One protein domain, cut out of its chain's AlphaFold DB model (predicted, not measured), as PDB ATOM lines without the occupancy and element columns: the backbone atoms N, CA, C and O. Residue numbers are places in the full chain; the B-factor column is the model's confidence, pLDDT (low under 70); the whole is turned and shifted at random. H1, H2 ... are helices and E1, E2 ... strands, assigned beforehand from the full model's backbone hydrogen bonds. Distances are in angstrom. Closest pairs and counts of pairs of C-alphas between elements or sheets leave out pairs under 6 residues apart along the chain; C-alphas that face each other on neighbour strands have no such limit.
ATOM      1  N   THR A 847      29.242  18.712 -10.996       91.75
ATOM      2  CA  THR A 847      28.471  19.619 -11.857       91.75
ATOM      3  C   THR A 847      29.379  20.339 -12.856       91.75
ATOM      4  O   THR A 847      30.173  21.191 -12.462       91.75
ATOM      5  N   GLY A 848      29.224  20.054 -14.151       92.75
ATOM      6  CA  GLY A 848      30.071  20.637 -15.190       92.75
ATOM      7  C   GLY A 848      29.853  20.063 -16.592       92.75
ATOM      8  O   GLY A 848      29.001  19.196 -16.811       92.75
ATOM      9  N   TYR A 849      30.652  20.565 -17.535       92.88
ATOM     10  CA  TYR A 849      30.797  20.037 -18.891       92.88
ATOM     11  C   TYR A 849      32.204  19.449 -19.054       92.88
ATOM     12  O   TYR A 849      33.201  20.135 -18.818       92.88
ATOM     13  N   TYR A 850      32.274  18.184 -19.459       94.19
ATOM     14  CA  TYR A 850      33.493  17.382 -19.525       94.19
ATOM     15  C   TYR A 850      33.692  16.876 -20.954       94.19
ATOM     16  O   TYR A 850      32.885  16.092 -21.454       94.19
ATOM     17  N   PHE A 851      34.767  17.311 -21.607       94.62
ATOM     18  CA  PHE A 851      35.215  16.747 -22.879       94.62
ATOM     19  C   PHE A 851      36.111  15.548 -22.566       94.62
ATOM     20  O   PHE A 851      37.231  15.723 -22.093       94.62
ATOM     21  N   ILE A 852      35.607  14.329 -22.765       95.12
ATOM     22  CA  ILE A 852      36.329  13.095 -22.423       95.12
ATOM     23  C   ILE A 852      36.666  12.353 -23.708       95.12
ATOM     24  O   ILE A 852      35.777  12.029 -24.496       95.12
ATOM     25  N   ASN A 853      37.951  12.070 -23.904       94.38
ATOM     26  CA  ASN A 853      38.427  11.214 -24.977       94.38
ATOM     27  C   ASN A 853      38.236   9.745 -24.568       94.38
ATOM     28  O   ASN A 853      38.929   9.256 -23.675       94.38
ATOM     29  N   THR A 854      37.299   9.037 -25.202       91.31
ATOM     30  CA  THR A 854      36.873   7.693 -24.781       91.31
ATOM     31  C   THR A 854      37.795   6.562 -25.244       91.31
ATOM     32  O   THR A 854      37.615   5.435 -24.795       91.31
ATOM     33  N   SER A 855      38.786   6.820 -26.108       90.19
ATOM     34  CA  SER A 855      39.837   5.832 -26.425       90.19
ATOM     35  C   SER A 855      41.042   5.959 -25.489       90.19
ATOM     36  O   SER A 855      41.637   4.953 -25.107       90.19
ATOM     37  N   LYS A 856      41.356   7.184 -25.047       91.06
ATOM     38  CA  LYS A 856      42.419   7.484 -24.069       91.06
ATOM     39  C   LYS A 856      41.935   7.419 -22.608       91.06
ATOM     40  O   LYS A 856      42.765   7.400 -21.709       91.06
ATOM     41  N   ASN A 857      40.617   7.374 -22.373       92.19
ATOM     42  CA  ASN A 857      39.954   7.494 -21.059       92.19
ATOM     43  C   ASN A 857      40.448   8.720 -20.265       92.19
ATOM     44  O   ASN A 857      40.751   8.634 -19.076       92.19
ATOM     45  N   ALA A 858      40.574   9.865 -20.940       93.12
ATOM     46  CA  ALA A 858      41.210  11.065 -20.397       93.12
ATOM     47  C   ALA A 858      40.353  12.320 -20.613       93.12
ATOM     48  O   ALA A 858      39.729  12.489 -21.664       93.12
ATOM     49  N   LEU A 859      40.363  13.219 -19.627       93.00
ATOM     50  CA  LEU A 859      39.770  14.552 -19.730       93.00
ATOM     51  C   LEU A 859      40.634  15.439 -20.640       93.00
ATOM     52  O   LEU A 859      41.834  15.595 -20.407       93.00
ATOM     53  N   VAL A 860      40.029  16.050 -21.659       92.25
ATOM     54  CA  VAL A 860      40.701  17.035 -22.513       92.25
ATOM     55  C   VAL A 860      40.873  18.339 -21.725       92.25
ATOM     56  O   VAL A 860      39.915  18.849 -21.146       92.25
ATOM     57  N   SER A 861      42.102  18.856 -21.673       83.50
ATOM     58  CA  SER A 861      42.473  20.028 -20.855       83.50
ATOM     59  C   SER A 861      43.568  20.919 -21.469       83.50
ATOM     60  O   SER A 861      43.917  21.958 -20.907       83.50
ATOM     61  N   GLY A 862      44.115  20.539 -22.629       80.62
ATOM     62  CA  GLY A 862      45.217  21.243 -23.292       80.62
ATOM     63  C   GLY A 862      44.802  22.507 -24.060       80.62
ATOM     64  O   GLY A 862      43.621  22.772 -24.275       80.62
ATOM     65  N   ASN A 863      45.806  23.271 -24.512       81.69
ATOM     66  CA  ASN A 863      45.654  24.438 -25.406       81.69
ATOM     67  C   ASN A 863      45.461  24.076 -26.884       81.69
ATOM     68  O   ASN A 863      45.257  24.965 -27.705       81.69
ATOM     69  N   ASP A 864      45.555  22.795 -27.218       88.19
ATOM     70  CA  ASP A 864      45.276  22.285 -28.551       88.19
ATOM     71  C   ASP A 864      43.755  22.198 -28.767       88.19
ATOM     72  O   ASP A 864      43.047  21.643 -27.927       88.19
ATOM     73  N   ILE A 865      43.255  22.766 -29.867       90.12
ATOM     74  CA  ILE A 865      41.838  22.699 -30.241       90.12
ATOM     75  C   ILE A 865      41.505  21.398 -30.978       90.12
ATOM     76  O   ILE A 865      40.374  20.916 -30.886       90.12
ATOM     77  N   ASP A 866      42.481  20.785 -31.646       91.06
ATOM     78  CA  ASP A 866      42.295  19.524 -32.362       91.06
ATOM     79  C   ASP A 866      42.053  18.391 -31.350       91.06
ATOM     80  O   ASP A 866      41.198  17.533 -31.557       91.06
ATOM     81  N   ALA A 867      42.659  18.482 -30.161       90.75
ATOM     82  CA  ALA A 867      42.382  17.609 -29.021       90.75
ATOM     83  C   ALA A 867      40.927  17.645 -28.493       90.75
ATOM     84  O   ALA A 867      40.533  16.696 -27.819       90.75
ATOM     85  N   TYR A 868      40.121  18.680 -28.787       91.56
ATOM     86  CA  TYR A 868      38.669  18.708 -28.492       91.56
ATOM     87  C   TYR A 868      37.812  18.245 -29.686       91.56
ATOM     88  O   TYR A 868      36.609  18.040 -29.526       91.56
ATOM     89  N   ASN A 869      38.418  18.097 -30.870       92.25
ATOM     90  CA  ASN A 869      37.777  17.672 -32.118       92.25
ATOM     91  C   ASN A 869      38.179  16.245 -32.561       92.25
ATOM     92  O   ASN A 869      37.630  15.742 -33.538       92.25
ATOM     93  N   ASP A 870      39.104  15.591 -31.846       93.56
ATOM     94  CA  ASP A 870      39.426  14.159 -31.955       93.56
ATOM     95  C   ASP A 870      38.131  13.324 -31.939       93.56
ATOM     96  O   ASP A 870      37.284  13.490 -31.061       93.56
ATOM     97  N   GLU A 871      37.977  12.422 -32.913       91.69
ATOM     98  CA  GLU A 871      36.770  11.607 -33.144       91.69
ATOM     99  C   GLU A 871      36.313  10.788 -31.919       91.69
ATOM    100  O   GLU A 871      35.150  10.396 -31.813       91.69
ATOM    101  N   ASN A 872      37.225  10.544 -30.974       93.31
ATOM    102  CA  ASN A 872      36.969   9.810 -29.742       93.31
ATOM    103  C   ASN A 872      36.472  10.714 -28.599       93.31
ATOM    104  O   ASN A 872      36.193  10.212 -27.509       93.31
ATOM    105  N   VAL A 873      36.394  12.034 -28.788       93.56
ATOM    106  CA  VAL A 873      35.979  12.988 -27.752       93.56
ATOM    107  C   VAL A 873      34.467  13.152 -27.735       93.56
ATOM    108  O   VAL A 873      33.834  13.482 -28.736       93.56
ATOM    109  N   LYS A 874      33.881  12.962 -26.552       94.00
ATOM    110  CA  LYS A 874      32.451  13.167 -26.304       94.00
ATOM    111  C   LYS A 874      32.251  14.189 -25.197       94.00
ATOM    112  O   LYS A 874      33.001  14.224 -24.218       94.00
ATOM    113  N   LEU A 875      31.223  15.017 -25.362       94.00
ATOM    114  CA  LEU A 875      30.830  16.022 -24.386       94.00
ATOM    115  C   LEU A 875      29.832  15.415 -23.399       94.00
ATOM    116  O   LEU A 875      28.711  15.076 -23.767       94.00
ATOM    117  N   TYR A 876      30.229  15.311 -22.135       94.94
ATOM    118  CA  TYR A 876      29.357  14.907 -21.037       94.94
ATOM    119  C   TYR A 876      28.925  16.138 -20.242       94.94
ATOM    120  O   TYR A 876      29.760  16.927 -19.801       94.94
ATOM    121  N   LYS A 877      27.620  16.292 -20.016       94.38
ATOM    122  CA  LYS A 877      27.058  17.257 -19.066       94.38
ATOM    123  C   LYS A 877      26.617  16.519 -17.815       94.38
ATOM    124  O   LYS A 877      25.766  15.631 -17.897       94.38
ATOM    125  N   CYS A 878      27.142  16.932 -16.672       93.94
ATOM    126  CA  CYS A 878      26.830  16.363 -15.369       93.94
ATOM    127  C   CYS A 878      26.204  17.429 -14.458       93.94
ATOM    128  O   CYS A 878      26.561  18.607 -14.524       93.94
ATOM    129  N   ASN A 879      25.224  17.035 -13.643       90.25
ATOM    130  CA  ASN A 879      24.361  17.958 -12.890       90.25
ATOM    131  C   ASN A 879      24.555  17.916 -11.359       90.25
ATOM    132  O   ASN A 879      23.831  18.603 -10.641       90.25
ATOM    133  N   GLY A 880      25.499  17.115 -10.853       85.06
ATOM    134  CA  GLY A 880      25.699  16.888  -9.417       85.06
ATOM    135  C   GLY A 880      24.996  15.642  -8.859       85.06
ATOM    136  O   GLY A 880      25.192  15.325  -7.684       85.06
ATOM    137  N   SER A 881      24.218  14.925  -9.682       85.38
ATOM    138  CA  SER A 881      23.547  13.643  -9.373       85.38
ATOM    139  C   SER A 881      23.636  12.602 -10.501       85.38
ATOM    140  O   SER A 881      23.637  11.405 -10.230       85.38
ATOM    141  N   SER A 882      23.701  13.034 -11.761       89.00
ATOM    142  CA  SER A 882      23.848  12.187 -12.947       89.00
ATOM    143  C   SER A 882      24.567  12.924 -14.082       89.00
ATOM    144  O   SER A 882      24.721  14.150 -14.051       89.00
ATOM    145  N   CYS A 883      24.994  12.161 -15.089       92.94
ATOM    146  CA  CYS A 883      25.586  12.656 -16.328       92.94
ATOM    147  C   CYS A 883      24.739  12.259 -17.545       92.94
ATOM    148  O   CYS A 883      23.970  11.299 -17.507       92.94
ATOM    149  N   SER A 884      24.908  13.014 -18.625       93.75
ATOM    150  CA  SER A 884      24.280  12.821 -19.933       93.75
ATOM    151  C   SER A 884      25.303  13.130 -21.023       93.75
ATOM    152  O   SER A 884      26.018  14.127 -20.905       93.75
ATOM    153  N   ILE A 885      25.379  12.303 -22.067       93.62
ATOM    154  CA  ILE A 885      26.054  12.704 -23.310       93.62
ATOM    155  C   ILE A 885      25.258  13.869 -23.917       93.62
ATOM    156  O   ILE A 885      24.028  13.861 -23.895       93.62
ATOM    157  N   ILE A 886      25.964  14.875 -24.424       92.44
ATOM    158  CA  ILE A 886      25.395  15.994 -25.170       92.44
ATOM    159  C   ILE A 886      25.652  15.767 -26.655       92.44
ATOM    160  O   ILE A 886      26.801  15.775 -27.101       92.44
ATOM    161  N   ASP A 887      24.569  15.588 -27.406       87.94
ATOM    162  CA  ASP A 887      24.604  15.551 -28.862       87.94
ATOM    163  C   ASP A 887      25.018  16.911 -29.446       87.94
ATOM    164  O   ASP A 887      24.821  17.971 -28.842       87.94
ATOM    165  N   LYS A 888      25.600  16.874 -30.648       85.31
ATOM    166  CA  LYS A 888      26.039  18.065 -31.383       85.31
ATOM    167  C   LYS A 888      24.835  18.980 -31.679       85.31
ATOM    168  O   LYS A 888      23.882  18.522 -32.308       85.31
ATOM    169  N   PRO A 889      24.839  20.256 -31.250       86.12
ATOM    170  CA  PRO A 889      23.654  21.106 -31.329       86.12
ATOM    171  C   PRO A 889      23.415  21.656 -32.742       86.12
ATOM    172  O   PRO A 889      24.343  22.070 -33.433       86.12
ATOM    173  N   GLU A 890      22.142  21.765 -33.131       86.12
ATOM    174  CA  GLU A 890      21.694  22.273 -34.444       86.12
ATOM    175  C   GLU A 890      21.970  23.774 -34.677       86.12
ATOM    176  O   GLU A 890      21.706  24.305 -35.754       86.12
ATOM    177  N   SER A 891      22.482  24.493 -33.673       88.62
ATOM    178  CA  SER A 891      22.742  25.934 -33.743       88.62
ATOM    179  C   SER A 891      24.029  26.327 -33.014       88.62
ATOM    180  O   SER A 891      24.569  25.573 -32.199       88.62
ATOM    181  N   LEU A 892      24.535  27.528 -33.323       86.38
ATOM    182  CA  LEU A 892      25.764  28.072 -32.746       86.38
ATOM    183  C   LEU A 892      25.679  28.122 -31.211       86.38
ATOM    184  O   LEU A 892      24.999  28.975 -30.644       86.38
ATOM    185  N   THR A 893      26.413  27.230 -30.550       89.38
ATOM    186  CA  THR A 893      26.318  27.005 -29.102       89.38
ATOM    187  C   THR A 893      27.671  27.213 -28.434       89.38
ATOM    188  O   THR A 893      28.718  26.897 -29.001       89.38
ATOM    189  N   TYR A 894      27.643  27.745 -27.212       90.25
ATOM    190  CA  TYR A 894      28.822  27.977 -26.385       90.25
ATOM    191  C   TYR A 894      28.764  27.095 -25.135       90.25
ATOM    192  O   TYR A 894      27.753  27.081 -24.432       90.25
ATOM    193  N   TYR A 895      29.859  26.400 -24.838       89.75
ATOM    194  CA  TYR A 895      30.021  25.565 -23.648       89.75
ATOM    195  C   TYR A 895      31.159  26.103 -22.782       89.75
ATOM    196  O   TYR A 895      32.220  26.436 -23.302       89.75
ATOM    197  N   ALA A 896      30.938  26.169 -21.468       88.94
ATOM    198  CA  ALA A 896      31.988  26.415 -20.484       88.94
ATOM    199  C   ALA A 896      32.395  25.072 -19.868       88.94
ATOM    200  O   ALA A 896      31.577  24.444 -19.192       88.94
ATOM    201  N   ASP A 897      33.615  24.614 -20.141       87.31
ATOM    202  CA  ASP A 897      34.120  23.337 -19.633       87.31
ATOM    203  C   ASP A 897      34.649  23.443 -18.190       87.31
ATOM    204  O   ASP A 897      34.772  24.532 -17.617       87.31
ATOM    205  N   VAL A 898      34.981  22.305 -17.576       88.44
ATOM    206  CA  VAL A 898      35.559  22.287 -16.219       88.44
ATOM    207  C   VAL A 898      36.975  22.863 -16.121       88.44
ATOM    208  O   VAL A 898      37.374  23.303 -15.042       88.44
ATOM    209  N   ASN A 899      37.701  22.970 -17.238       85.06
ATOM    210  CA  ASN A 899      38.956  23.720 -17.321       85.06
ATOM    211  C   ASN A 899      38.724  25.249 -17.377       85.06
ATOM    212  O   ASN A 899      39.688  26.013 -17.443       85.06
ATOM    213  N   LYS A 900      37.458  25.700 -17.284       84.88
ATOM    214  CA  LYS A 900      36.979  27.097 -17.295       84.88
ATOM    215  C   LYS A 900      37.111  27.790 -18.656       84.88
ATOM    216  O   LYS A 900      37.107  29.021 -18.729       84.88
ATOM    217  N   ARG A 901      37.192  27.014 -19.736       83.81
ATOM    218  CA  ARG A 901      37.342  27.486 -21.116       83.81
ATOM    219  C   ARG A 901      35.992  27.584 -21.796       83.81
ATOM    220  O   ARG A 901      35.112  26.756 -21.577       83.81
ATOM    221  N   ILE A 902      35.842  28.588 -22.656       88.25
ATOM    222  CA  ILE A 902      34.624  28.786 -23.443       88.25
ATOM    223  C   ILE A 902      34.873  28.267 -24.860       88.25
ATOM    224  O   ILE A 902      35.584  28.898 -25.647       88.25
ATOM    225  N   LEU A 903      34.272  27.124 -25.182       89.62
ATOM    226  CA  LEU A 903      34.290  26.533 -26.516       89.62
ATOM    227  C   LEU A 903      33.032  26.938 -27.285       89.62
ATOM    228  O   LEU A 903      31.921  26.894 -26.761       89.62
ATOM    229  N   LYS A 904      33.218  27.328 -28.543       90.94
ATOM    230  CA  LYS A 904      32.192  27.711 -29.512       90.94
ATOM    231  C   LYS A 904      32.073  26.603 -30.552       90.94
ATOM    232  O   LYS A 904      33.003  26.396 -31.333       90.94
ATOM    233  N   TYR A 905      30.936  25.919 -30.578       91.75
ATOM    234  CA  TYR A 905      30.618  24.925 -31.600       91.75
ATOM    235  C   TYR A 905      30.061  25.597 -32.863       91.75
ATOM    236  O   TYR A 905      29.200  26.477 -32.770       91.75
ATOM    237  N   ASN A 906      30.537  25.183 -34.038       87.31
ATOM    238  CA  ASN A 906      30.117  25.699 -35.338       87.31
ATOM    239  C   ASN A 906      29.521  24.587 -36.213       87.31
ATOM    240  O   ASN A 906      30.248  23.778 -36.788       87.31
ATOM    241  N   VAL A 907      28.199  24.621 -36.383       87.50
ATOM    242  CA  VAL A 907      27.418  23.643 -37.165       87.50
ATOM    243  C   VAL A 907      27.914  23.514 -38.614       87.50
ATOM    244  O   VAL A 907      27.920  22.421 -39.166       87.50
ATOM    245  N   ASN A 908      28.393  24.608 -39.222       86.00
ATOM    246  CA  ASN A 908      28.849  24.620 -40.619       86.00
ATOM    247  C   ASN A 908      30.202  23.921 -40.845       86.00
ATOM    248  O   ASN A 908      30.547  23.637 -41.989       86.00
ATOM    249  N   SER A 909      30.990  23.702 -39.787       85.12
ATOM    250  CA  SER A 909      32.294  23.021 -39.847       85.12
ATOM    251  C   SER A 909      32.360  21.772 -38.966       85.12
ATOM    252  O   SER A 909      33.439  21.208 -38.816       85.12
ATOM    253  N   ASP A 910      31.227  21.372 -38.377       87.00
ATOM    254  CA  ASP A 910      31.067  20.227 -37.469       87.00
ATOM    255  C   ASP A 910      32.076  20.185 -36.294       87.00
ATOM    256  O   ASP A 910      32.446  19.119 -35.793       87.00
ATOM    257  N   SER A 911      32.545  21.361 -35.855       89.81
ATOM    258  CA  SER A 911      33.731  21.485 -34.999       89.81
ATOM    259  C   SER A 911      33.627  22.543 -33.897       89.81
ATOM    260  O   SER A 911      32.913  23.548 -33.994       89.81
ATOM    261  N   TYR A 912      34.381  22.304 -32.825       91.44
ATOM    262  CA  TYR A 912      34.623  23.235 -31.733       91.44
ATOM    263  C   TYR A 912      35.794  24.166 -32.053       91.44
ATOM    264  O   TYR A 912      36.807  23.765 -32.622       91.44
ATOM    265  N   SER A 913      35.672  25.412 -31.608       90.31
ATOM    266  CA  SER A 913      36.710  26.443 -31.643       90.31
ATOM    267  C   SER A 913      36.797  27.118 -30.274       90.31
ATOM    268  O   SER A 913      35.777  27.250 -29.596       90.31
ATOM    269  N   PHE A 914      37.971  27.574 -29.833       89.06
ATOM    270  CA  PHE A 914      38.025  28.436 -28.647       89.06
ATOM    271  C   PHE A 914      37.337  29.770 -28.964       89.06
ATOM    272  O   PHE A 914      37.635  30.409 -29.974       89.06
ATOM    273  N   ALA A 915      36.403  30.202 -28.113       83.88
ATOM    274  CA  ALA A 915      35.632  31.427 -28.343       83.88
ATOM    275  C   ALA A 915      36.490  32.707 -28.282       83.88
ATOM    276  O   ALA A 915      36.074  33.750 -28.785       83.88
ATOM    277  N   TYR A 916      37.677  32.613 -27.675       78.94
ATOM    278  CA  TYR A 916      38.641  33.690 -27.474       78.94
ATOM    279  C   TYR A 916      40.059  33.139 -27.668       78.94
ATOM    280  O   TYR A 916      40.331  31.993 -27.324       78.94
ATOM    281  N   SER A 917      40.983  33.961 -28.168       65.38
ATOM    282  CA  SER A 917      42.396  33.588 -28.373       65.38
ATOM    283  C   SER A 917      43.248  33.602 -27.093       65.38
ATOM    284  O   SER A 917      44.461  33.406 -27.156       65.38
ATOM    285  N   LYS A 918      42.629  33.871 -25.938       66.75
ATOM    286  CA  LYS A 918      43.238  33.923 -24.605       66.75
ATOM    287  C   LYS A 918      42.215  33.513 -23.553       66.75
ATOM    288  O   LYS A 918      41.050  33.900 -23.664       66.75
ATOM    289  N   ASP A 919      42.668  32.830 -22.505       61.91
ATOM    290  CA  ASP A 919      41.831  32.507 -21.350       61.91
ATOM    291  C   ASP A 919      41.334  33.780 -20.645       61.91
ATOM    292  O   ASP A 919      42.093  34.728 -20.390       61.91
ATOM    293  N   ILE A 920      40.041  33.786 -20.319       64.44
ATOM    294  CA  ILE A 920      39.379  34.888 -19.623       64.44
ATOM    295  C   ILE A 920      39.608  34.731 -18.120       64.44
ATOM    296  O   ILE A 920      39.066  33.838 -17.473       64.44
ATOM    297  N   THR A 921      40.401  35.633 -17.548       56.25
ATOM    298  CA  THR A 921      40.755  35.641 -16.125       56.25
ATOM    299  C   THR A 921      39.934  36.693 -15.383       56.25
ATOM    300  O   THR A 921      40.176  37.895 -15.490       56.25
ATOM    301  N   CYS A 922      38.950  36.244 -14.602       53.25
ATOM    302  CA  CYS A 922      38.179  37.108 -13.708       53.25
ATOM    303  C   CYS A 922      38.967  37.378 -12.419       53.25
ATOM    304  O   CYS A 922      38.997  36.545 -11.514       53.25
ATOM    305  N   ILE A 923      39.585  38.554 -12.325       57.59
ATOM    306  CA  ILE A 923      40.322  39.000 -11.138       57.59
ATOM    307  C   ILE A 923      39.356  39.755 -10.220       57.59
ATOM    308  O   ILE A 923      38.790  40.780 -10.609       57.59
ATOM    309  N   PHE A 924      39.178  39.273  -8.990       46.12
ATOM    310  CA  PHE A 924      38.461  40.001  -7.944       46.12
ATOM    311  C   PHE A 924      39.444  40.859  -7.143       46.12
ATOM    312  O   PHE A 924      40.340  40.331  -6.489       46.12
ATOM    313  N   ALA A 925      39.288  42.181  -7.199       53.53
ATOM    314  CA  ALA A 925      40.122  43.122  -6.453       53.53
ATOM    315  C   ALA A 925      39.309  44.361  -6.053       53.53
ATOM    316  O   ALA A 925      38.486  44.852  -6.826       53.53
ATOM    317  N   ASN A 926      39.550  44.892  -4.852       54.50
ATOM    318  CA  ASN A 926      38.893  46.098  -4.323       54.50
ATOM    319  C   ASN A 926      37.350  46.044  -4.430       54.50
ATOM    320  O   ASN A 926      36.711  46.989  -4.897       54.50
ATOM    321  N   ASN A 927      36.765  44.904  -4.041       59.69
ATOM    322  CA  ASN A 927      35.332  44.583  -4.122       59.69
ATOM    323  C   ASN A 927      34.699  44.740  -5.520       59.69
ATOM    324  O   ASN A 927      33.494  44.961  -5.640       59.69
ATOM    325  N   LYS A 928      35.493  44.613  -6.592       47.47
ATOM    326  CA  LYS A 928      35.018  44.634  -7.980       47.47
ATOM    327  C   LYS A 928      35.641  43.501  -8.790       47.47
ATOM    328  O   LYS A 928      36.828  43.202  -8.670       47.47
ATOM    329  N   TRP A 929      34.835  42.903  -9.659       44.81
ATOM    330  CA  TRP A 929      35.307  41.976 -10.681       44.81
ATOM    331  C   TRP A 929      35.922  42.758 -11.844       44.81
ATOM    332  O   TRP A 929      35.315  43.707 -12.347       44.81
ATOM    333  N   ARG A 930      37.114  42.358 -12.287       50.50
ATOM    334  CA  ARG A 930      37.727  42.805 -13.542       50.50
ATOM    335  C   ARG A 930      37.943  41.600 -14.446       50.50
ATOM    336  O   ARG A 930      38.530  40.608 -14.028       50.50
ATOM    337  N   ILE A 931      37.481  41.711 -15.685       53.47
ATOM    338  CA  ILE A 931      37.726  40.720 -16.732       53.47
ATOM    339  C   ILE A 931      39.067  41.070 -17.382       53.47
ATOM    340  O   ILE A 931      39.199  42.135 -17.981       53.47
ATOM    341  N   GLY A 932      40.063  40.201 -17.223       55.22
ATOM    342  CA  GLY A 932      41.352  40.285 -17.902       55.22
ATOM    343  C   GLY A 932      41.486  39.211 -18.979       55.22
ATOM    344  O   GLY A 932      40.952  38.111 -18.845       55.22
ATOM    345  N   PHE A 933      42.235  39.519 -20.035       51.84
ATOM    346  CA  PHE A 933      42.805  38.513 -20.932       51.84
ATOM    347  C   PHE A 933      44.273  38.343 -20.546       51.84
ATOM    348  O   PHE A 933      45.003  39.336 -20.523       51.84
ATOM    349  N   GLY A 934      44.706  37.118 -20.245       44.94
ATOM    350  CA  GLY A 934      46.044  36.871 -19.693       44.94
ATOM    351  C   GLY A 934      47.178  37.487 -20.525       44.94
ATOM    352  O   GLY A 934      47.237  37.320 -21.748       44.94
ATOM    353  N   GLN A 935      48.093  38.203 -19.873       36.06
ATOM    354  CA  GLN A 935      49.443  38.414 -20.402       36.06
ATOM    355  C   GLN A 935      50.355  37.300 -19.881       36.06
ATOM    356  O   GLN A 935      50.094  36.742 -18.815       36.06
ATOM    357  N   VAL A 936      51.366  36.975 -20.685       35.41
ATOM    358  CA  VAL A 936      52.513  36.137 -20.304       35.41
ATOM    359  C   VAL A 936      53.527  37.030 -19.600       35.41
ATOM    360  O   VAL A 936      53.677  38.175 -20.088       35.41
TER     361      VAL A 936
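This is residues 847 to 936 of the 936 residues of an uncharacterized protein of Piromyces sp. (strain E2) (UniProt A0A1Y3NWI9). Two small three-stranded sheets stand only partly and loosely face to face, E1 to E3 in one and E4 to E6 in the other, with the short helix H1 at the rim grazing both. The hairpin of E7 and E8 is set off from both sheets as an arm at one end. The printed part has 90 residues, with one named helix and eight named strands in the order E1 H1 E2 E3 E4 E5 E6 E7 E8; the sheets, E1 E2 E3, E4 E5 E6 and E7 E8, are antiparallel. The class is mostly strand, though only 44 residues are in named elements, under half. The whole is only just compact, close to loose, with a radius of gyration of the C-alphas of 14.6 A and spans of 44 by 33 by 27 A.

Begin at E1, residues 848 to 853, an edge strand antiparallel to E2, residues 873 to 878, at 156 degrees; look for N 850 and O 876, 2.8 A apart. E2 forms a hairpin with E3, residues 883 to 885, where N 877 and O 884 are 2.8 A apart. Between E1 and E2, H1, residues 866 to 869, only grazes this sheet; it is too short for any O i to N i+4 pair, and its one O i to N i+3 pair is within hydrogen-bond range. Next come E4, residues 893 to 896, E5, residues 902 to 906, and E6, residues 911 to 914, a meander, each strand the antiparallel neighbour of the one before. N 895 and O 903 are 2.9 A apart, and N 904 and O 913 2.8 A. H1 only grazes this sheet too; its closest C-alphas to E6 are those of Asn 869 and Ser 911, 6.3 A apart. Between the sheets, the closest C-alphas of E1 and E4 are those of Tyr 849 and Ala 896, 6.7 A apart, while E2 is apart from E4, E5 and E6. Last, E7, residues 920 to 925, and E8, residues 928 to 933, form a hairpin with N 930 and O 923 at 2.8 A; E7 is apart from E6.

Find C-alpha 848 at (30.071, 20.637, -15.190); from there E1 runs 15.9 A. E2 measures 15.8 A, E5 13.1 A and E7 15.5 A. E8 runs 16.3 A, to C-alpha 933 at (42.805, 38.513, -20.932).

The C-alphas of Ser 855 and Asn 926, the two farthest apart, are 45.9 A from each other. The printed part has no cut and ends at residue 936, the chain's last. The link from E1 to H1 is long, and in it residues 858 to 859 pair antiparallel with residues 852 to 853 of E1. Look at the B-factor column: residues 917 to 936 are under 70, and the mean pLDDT of the printed part is 81.5.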